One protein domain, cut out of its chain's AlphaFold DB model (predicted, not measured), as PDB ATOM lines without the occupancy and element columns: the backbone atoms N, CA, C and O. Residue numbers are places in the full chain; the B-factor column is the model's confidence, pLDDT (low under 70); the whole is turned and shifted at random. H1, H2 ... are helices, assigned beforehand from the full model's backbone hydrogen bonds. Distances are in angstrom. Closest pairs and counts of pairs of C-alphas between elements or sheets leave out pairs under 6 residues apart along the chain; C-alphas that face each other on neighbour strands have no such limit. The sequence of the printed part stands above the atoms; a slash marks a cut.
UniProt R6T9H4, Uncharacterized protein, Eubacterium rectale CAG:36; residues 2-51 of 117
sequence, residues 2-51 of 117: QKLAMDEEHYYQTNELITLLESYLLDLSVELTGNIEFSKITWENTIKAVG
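This is residues 2 to 51 of the 117 residues of an uncharacterized protein of Eubacterium rectale CAG:36 (UniProt R6T9H4). One long helix, H2, makes the length of this model; beyond its last residue the chain folds back in a long loop, residues 31 to 42, that returns along H2 towards two short helices, H1 and H3. H1 and H3 meet on the side of H2 to which the loop returns, while residues 30 to 35 stick out at the far end. The printed part has 50 residues, with three named helices in the order H1, H2, H3 and no named strand, and its class is all helix. The whole is loose, with a radius of gyration of the C-alphas of 12.8 A, and elongated, spanning 40 by 20 by 15 A.

Find C-alpha 11 at (17.690, -31.024, -28.004); from there H2, residues 11 to 30, runs 29.2 A to C-alpha 30 at (-8.112, -20.611, -36.892). Before it look for H1, residues 2 to 5, 5.3 A long. After the loop comes H3, residues 43 to 50, 10.5 A long, ending with C-alpha 50 at (13.259, -27.154, -45.942).

Start from H2, which is close to H3 but not clearly touching it; their closest C-alphas, those of Ile 18 and Trp 43, are 7.3 A apart. Their lines stand at a steep tilt of 62 degrees, the same way. H2 is also close to H1 but not clearly touching, with the closest C-alphas, those of Ala 5 and Tyr 11, 5.7 A apart. Look next at Gln 2 and Glu 44, where H1 and H3 touch: these closest C-alphas are 6.0 A apart. In H2 and H3 every O i to N i+4 pair is within hydrogen-bond range; H1 is too short for such a pair.

The C-alphas farthest apart, those of Glu 8 and Thr 33, are 40.4 A apart. The printed part has no cut. The link from H1 to H2 is tight, and the link from H2 to H3, with 12 residues, is long. The mean pLDDT of the printed part is 90.9, and no printed residue is under 70.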
ATOM      1  N   GLN A   2      19.411 -34.934 -38.287       86.88
ATOM      2  CA  GLN A   2      18.473 -35.393 -37.244       86.88
ATOM      3  C   GLN A   2      19.157 -35.826 -35.940       86.88
ATOM      4  O   GLN A   2      18.738 -35.406 -34.872       86.88
ATOM      5  N   LYS A   3      20.225 -36.628 -36.036       88.06
ATOM      6  CA  LYS A   3      20.998 -37.065 -34.863       88.06
ATOM      7  C   LYS A   3      21.592 -35.886 -34.084       88.06
ATOM      8  O   LYS A   3      21.491 -35.883 -32.870       88.06
ATOM      9  N   LEU A   4      22.148 -34.902 -34.797       90.44
ATOM     10  CA  LEU A   4      22.740 -33.693 -34.212       90.44
ATOM     11  C   LEU A   4      21.689 -32.880 -33.448       90.44
ATOM     12  O   LEU A   4      21.859 -32.575 -32.287       90.44
ATOM     13  N   ALA A   5      20.534 -32.616 -34.053       87.88
ATOM     14  CA  ALA A   5      19.487 -31.831 -33.394       87.88
ATOM     15  C   ALA A   5      18.833 -32.525 -32.181       87.88
ATOM     16  O   ALA A   5      18.103 -31.891 -31.424       87.88
ATOM     17  N   MET A   6      19.052 -33.832 -32.019       88.50
ATOM     18  CA  MET A   6      18.524 -34.630 -30.911       88.50
ATOM     19  C   MET A   6      19.595 -34.985 -29.872       88.50
ATOM     20  O   MET A   6      19.313 -35.783 -28.979       88.50
ATOM     21  N   ASP A   7      20.805 -34.434 -29.987       93.19
ATOM     22  CA  ASP A   7      21.838 -34.578 -28.965       93.19
ATOM     23  C   ASP A   7      21.584 -33.667 -27.751       93.19
ATOM     24  O   ASP A   7      20.705 -32.807 -27.766       93.19
ATOM     25  N   GLU A   8      22.348 -33.869 -26.676       91.75
ATOM     26  CA  GLU A   8      22.157 -33.138 -25.416       91.75
ATOM     27  C   GLU A   8      22.311 -31.617 -25.560       91.75
ATOM     28  O   GLU A   8      21.668 -30.867 -24.826       91.75
ATOM     29  N   GLU A   9      23.127 -31.159 -26.510       94.94
ATOM     30  CA  GLU A   9      23.416 -29.743 -26.724       94.94
ATOM     31  C   GLU A   9      22.266 -29.041 -27.463       94.94
ATOM     32  O   GLU A   9      21.851 -27.947 -27.080       94.94
ATOM     33  N   HIS A  10      21.692 -29.690 -28.478       93.75
ATOM     34  CA  HIS A  10      20.716 -29.078 -29.383       93.75
ATOM     35  C   HIS A  10      19.264 -29.457 -29.077       93.75
ATOM     36  O   HIS A  10      18.340 -28.821 -29.598       93.75
ATOM     37  N   TYR A  11      19.027 -30.476 -28.245       92.94
ATOM     38  CA  TYR A  11      17.690 -31.024 -28.004       92.94
ATOM     39  C   TYR A  11      16.698 -29.975 -27.491       92.94
ATOM     40  O   TYR A  11      15.564 -29.911 -27.973       92.94
ATOM     41  N   TYR A  12      17.101 -29.140 -26.527       94.50
ATOM     42  CA  TYR A  12      16.204 -28.135 -25.947       94.50
ATOM     43  C   TYR A  12      15.782 -27.096 -26.990       94.50
ATOM     44  O   TYR A  12      14.588 -26.888 -27.209       94.50
ATOM     45  N   GLN A  13      16.757 -26.514 -27.693       95.88
ATOM     46  CA  GLN A  13      16.506 -25.516 -28.731       95.88
ATOM     47  C   GLN A  13      15.665 -26.095 -29.875       95.88
ATOM     48  O   GLN A  13      14.741 -25.446 -30.363       95.88
ATOM     49  N   THR A  14      15.940 -27.335 -30.285       94.88
ATOM     50  CA  THR A  14      15.184 -27.994 -31.356       94.88
ATOM     51  C   THR A  14      13.714 -28.169 -30.974       94.88
ATOM     52  O   THR A  14      12.832 -27.877 -31.779       94.88
ATOM     53  N   ASN A  15      13.422 -28.601 -29.744       92.94
ATOM     54  CA  ASN A  15      12.038 -28.765 -29.292       92.94
ATOM     55  C   ASN A  15      11.306 -27.435 -29.093       92.94
ATOM     56  O   ASN A  15      10.114 -27.355 -29.388       92.94
ATOM     57  N   GLU A  16      12.000 -26.393 -28.635       95.75
ATOM     58  CA  GLU A  16      11.431 -25.046 -28.549       95.75
ATOM     59  C   GLU A  16      11.005 -24.541 -29.937       95.75
ATOM     60  O   GLU A  16       9.870 -24.096 -30.109       95.75
ATOM     61  N   LEU A  17      11.860 -24.706 -30.953       95.31
ATOM     62  CA  LEU A  17      11.551 -24.329 -32.336       95.31
ATOM     63  C   LEU A  17      10.371 -25.116 -32.918       95.31
ATOM     64  O   LEU A  17       9.508 -24.527 -33.568       95.31
ATOM     65  N   ILE A  18      10.308 -26.431 -32.676       94.25
ATOM     66  CA  ILE A  18       9.169 -27.255 -33.106       94.25
ATOM     67  C   ILE A  18       7.877 -26.785 -32.431       94.25
ATOM     68  O   ILE A  18       6.875 -26.600 -33.116       94.25
ATOM     69  N   THR A  19       7.911 -26.520 -31.124       94.12
ATOM     70  CA  THR A  19       6.739 -26.051 -30.367       94.12
ATOM     71  C   THR A  19       6.250 -24.697 -30.884       94.12
ATOM     72  O   THR A  19       5.048 -24.481 -31.055       94.12
ATOM     73  N   LEU A  20       7.181 -23.783 -31.172       95.88
ATOM     74  CA  LEU A  20       6.869 -22.468 -31.721       95.88
ATOM     75  C   LEU A  20       6.227 -22.579 -33.109       95.88
ATOM     76  O   LEU A  20       5.230 -21.911 -33.381       95.88
ATOM     77  N   LEU A  21       6.765 -23.447 -33.970       94.56
ATOM     78  CA  LEU A  21       6.211 -23.707 -35.297       94.56
ATOM     79  C   LEU A  21       4.805 -24.320 -35.220       94.56
ATOM     80  O   LEU A  21       3.914 -23.883 -35.943       94.56
ATOM     81  N   GLU A  22       4.594 -25.299 -34.337       92.69
ATOM     82  CA  GLU A  22       3.278 -25.910 -34.107       92.69
ATOM     83  C   GLU A  22       2.255 -24.869 -33.646       92.69
ATOM     84  O   GLU A  22       1.154 -24.805 -34.190       92.69
ATOM     85  N   SER A  23       2.641 -24.005 -32.705       92.88
ATOM     86  CA  SER A  23       1.780 -22.931 -32.192       92.88
ATOM     87  C   SER A  23       1.395 -21.950 -33.300       92.88
ATOM     88  O   SER A  23       0.220 -21.647 -33.481       92.88
ATOM     89  N   TYR A  24       2.369 -21.525 -34.107       94.06
ATOM     90  CA  TYR A  24       2.125 -20.609 -35.218       94.06
ATOM     91  C   TYR A  24       1.176 -21.193 -36.279       94.06
ATOM     92  O   TYR A  24       0.285 -20.503 -36.770       94.06
ATOM     93  N   LEU A  25       1.332 -22.474 -36.626       92.50
ATOM     94  CA  LEU A  25       0.455 -23.136 -37.597       92.50
ATOM     95  C   LEU A  25      -0.966 -23.338 -37.058       92.50
ATOM     96  O   LEU A  25      -1.925 -23.223 -37.824       92.50
ATOM     97  N   LEU A  26      -1.110 -23.599 -35.756       90.56
ATOM     98  CA  LEU A  26      -2.416 -23.648 -35.101       90.56
ATOM     99  C   LEU A  26      -3.108 -22.285 -35.149       90.56
ATOM    100  O   LEU A  26      -4.272 -22.232 -35.543       90.56
ATOM    101  N   ASP A  27      -2.397 -21.200 -34.847       92.56
ATOM    102  CA  ASP A  27      -2.946 -19.843 -34.919       92.56
ATOM    103  C   ASP A  27      -3.436 -19.512 -36.338       92.56
ATOM    104  O   ASP A  27      -4.562 -19.048 -36.515       92.56
ATOM    105  N   LEU A  28      -2.645 -19.839 -37.367       92.38
ATOM    106  CA  LEU A  28      -3.056 -19.674 -38.766       92.38
ATOM    107  C   LEU A  28      -4.274 -20.534 -39.131       92.38
ATOM    108  O   LEU A  28      -5.115 -20.114 -39.925       92.38
ATOM    109  N   SER A  29      -4.390 -21.740 -38.568       91.12
ATOM    110  CA  SER A  29      -5.502 -22.646 -38.875       91.12
ATOM    111  C   SER A  29      -6.860 -22.115 -38.417       91.12
ATOM    112  O   SER A  29      -7.866 -22.425 -39.051       91.12
ATOM    113  N   VAL A  30      -6.888 -21.267 -37.382       89.62
ATOM    114  CA  VAL A  30      -8.112 -20.611 -36.892       89.62
ATOM    115  C   VAL A  30      -8.725 -19.697 -37.955       89.62
ATOM    116  O   VAL A  30      -9.944 -19.535 -38.001       89.62
ATOM    117  N   GLU A  31      -7.904 -19.115 -38.833       90.75
ATOM    118  CA  GLU A  31      -8.371 -18.235 -39.909       90.75
ATOM    119  C   GLU A  31      -8.882 -19.004 -41.139       90.75
ATOM    120  O   GLU A  31      -9.502 -18.423 -42.034       90.75
ATOM    121  N   LEU A  32      -8.644 -20.316 -41.205       89.88
ATOM    122  CA  LEU A  32      -9.000 -21.141 -42.352       89.88
ATOM    123  C   LEU A  32     -10.405 -21.743 -42.204       89.88
ATOM    124  O   LEU A  32     -10.890 -22.051 -41.119       89.88
ATOM    125  N   THR A  33     -11.092 -21.934 -43.334       90.56
ATOM    126  CA  THR A  33     -12.424 -22.559 -43.345       90.56
ATOM    127  C   THR A  33     -12.313 -24.082 -43.324       90.56
ATOM    128  O   THR A  33     -11.766 -24.677 -44.251       90.56
ATOM    129  N   GLY A  34     -12.911 -24.714 -42.313       85.19
ATOM    130  CA  GLY A  34     -12.954 -26.171 -42.146       85.19
ATOM    131  C   GLY A  34     -12.329 -26.621 -40.824       85.19
ATOM    132  O   GLY A  34     -11.750 -25.816 -40.105       85.19
ATOM    133  N   ASN A  35     -12.460 -27.908 -40.487       83.94
ATOM    134  CA  ASN A  35     -11.741 -28.492 -39.351       83.94
ATOM    135  C   ASN A  35     -10.363 -28.960 -39.835       83.94
ATOM    136  O   ASN A  35     -10.274 -29.990 -40.505       83.94
ATOM    137  N   ILE A  36      -9.323 -28.174 -39.563       86.44
ATOM    138  CA  ILE A  36      -7.952 -28.476 -39.981       86.44
ATOM    139  C   ILE A  36      -7.207 -29.129 -38.823       86.44
ATOM    140  O   ILE A  36      -7.150 -28.588 -37.724       86.44
ATOM    141  N   GLU A  37      -6.604 -30.282 -39.098       83.50
ATOM    142  CA  GLU A  37      -5.770 -31.019 -38.153       83.50
ATOM    143  C   GLU A  37      -4.388 -31.254 -38.767       83.50
ATOM    144  O   GLU A  37      -4.264 -31.579 -39.951       83.50
ATOM    145  N   PHE A  38      -3.343 -31.108 -37.950       83.31
ATOM    146  CA  PHE A  38      -1.962 -31.349 -38.355       83.31
ATOM    147  C   PHE A  38      -1.457 -32.673 -37.783       83.31
ATOM    148  O   PHE A  38      -1.707 -33.016 -36.628       83.31
ATOM    149  N   SER A  39      -0.683 -33.408 -38.578       85.88
ATOM    150  CA  SER A  39       0.161 -34.477 -38.046       85.88
ATOM    151  C   SER A  39       1.262 -33.885 -37.165       85.88
ATOM    152  O   SER A  39       1.766 -32.806 -37.479       85.88
ATOM    153  N   LYS A  40       1.698 -34.624 -36.136       87.12
ATOM    154  CA  LYS A  40       2.821 -34.230 -35.272       87.12
ATOM    155  C   LYS A  40       4.016 -33.757 -36.102       87.12
ATOM    156  O   LYS A  40       4.503 -34.501 -36.962       87.12
ATOM    157  N   ILE A  41       4.512 -32.558 -35.807       91.25
ATOM    158  CA  ILE A  41       5.697 -32.038 -36.476       91.25
ATOM    159  C   ILE A  41       6.915 -32.695 -35.836       91.25
ATOM    160  O   ILE A  41       7.061 -32.785 -34.619       91.25
ATOM    161  N   THR A  42       7.786 -33.237 -36.679       91.12
ATOM    162  CA  THR A  42       9.040 -33.848 -36.245       91.12
ATOM    163  C   THR A  42      10.184 -33.178 -36.968       91.12
ATOM    164  O   THR A  42      10.045 -32.773 -38.122       91.12
ATOM    165  N   TRP A  43      11.341 -33.135 -36.315       90.88
ATOM    166  CA  TRP A  43      12.528 -32.551 -36.920       90.88
ATOM    167  C   TRP A  43      12.936 -33.239 -38.234       90.88
ATOM    168  O   TRP A  43      13.403 -32.584 -39.161       90.88
ATOM    169  N   GLU A  44      12.693 -34.548 -38.364       89.50
ATOM    170  CA  GLU A  44      12.924 -35.279 -39.616       89.50
ATOM    171  C   GLU A  44      12.076 -34.729 -40.773       89.50
ATOM    172  O   GLU A  44      12.600 -34.454 -41.854       89.50
ATOM    173  N   ASN A  45      10.774 -34.539 -40.546       90.81
ATOM    174  CA  ASN A  45       9.873 -34.008 -41.566       90.81
ATOM    175  C   ASN A  45      10.167 -32.531 -41.856       90.81
ATOM    176  O   ASN A  45      10.093 -32.115 -43.010       90.81
ATOM    177  N   THR A  46      10.570 -31.762 -40.841       91.62
ATOM    178  CA  THR A  46      10.989 -30.366 -41.005       91.62
ATOM    179  C   THR A  46      12.226 -30.250 -41.896       91.62
ATOM    180  O   THR A  46      12.202 -29.476 -42.847       91.62
ATOM    181  N   ILE A  47      13.270 -31.061 -41.677       90.62
ATOM    182  CA  ILE A  47      14.464 -31.068 -42.543       90.62
ATOM    183  C   ILE A  47      14.086 -31.371 -43.998       90.62
ATOM    184  O   ILE A  47      14.559 -30.696 -44.912       90.62
ATOM    185  N   LYS A  48      13.225 -32.374 -44.217       89.62
ATOM    186  CA  LYS A  48      12.767 -32.736 -45.568       89.62
ATOM    187  C   LYS A  48      12.003 -31.587 -46.231       89.62
ATOM    188  O   LYS A  48      12.196 -31.349 -47.418       89.62
ATOM    189  N   ALA A  49      11.173 -30.867 -45.476       90.56
ATOM    190  CA  ALA A  49      10.382 -29.749 -45.987       90.56
ATOM    191  C   ALA A  49      11.227 -28.516 -46.354       90.56
ATOM    192  O   ALA A  49      10.865 -27.794 -47.277       90.56
ATOM    193  N   VAL A  50      12.351 -28.285 -45.666       90.94
ATOM    194  CA  VAL A  50      13.259 -27.154 -45.942       90.94
ATOM    195  C   VAL A  50      14.048 -27.339 -47.247       90.94
ATOM    196  O   VAL A  50      14.568 -26.365 -47.781       90.94
ATOM    197  N   GLY A  51      14.108 -28.557 -47.798       87.25
ATOM    198  CA  GLY A  51      14.779 -28.806 -49.078       87.25
ATOM    199  C   GLY A  51      16.301 -28.754 -48.971       87.25
ATOM    200  O   GLY A  51      16.967 -28.169 -49.815       87.25
TER     201      GLY A  51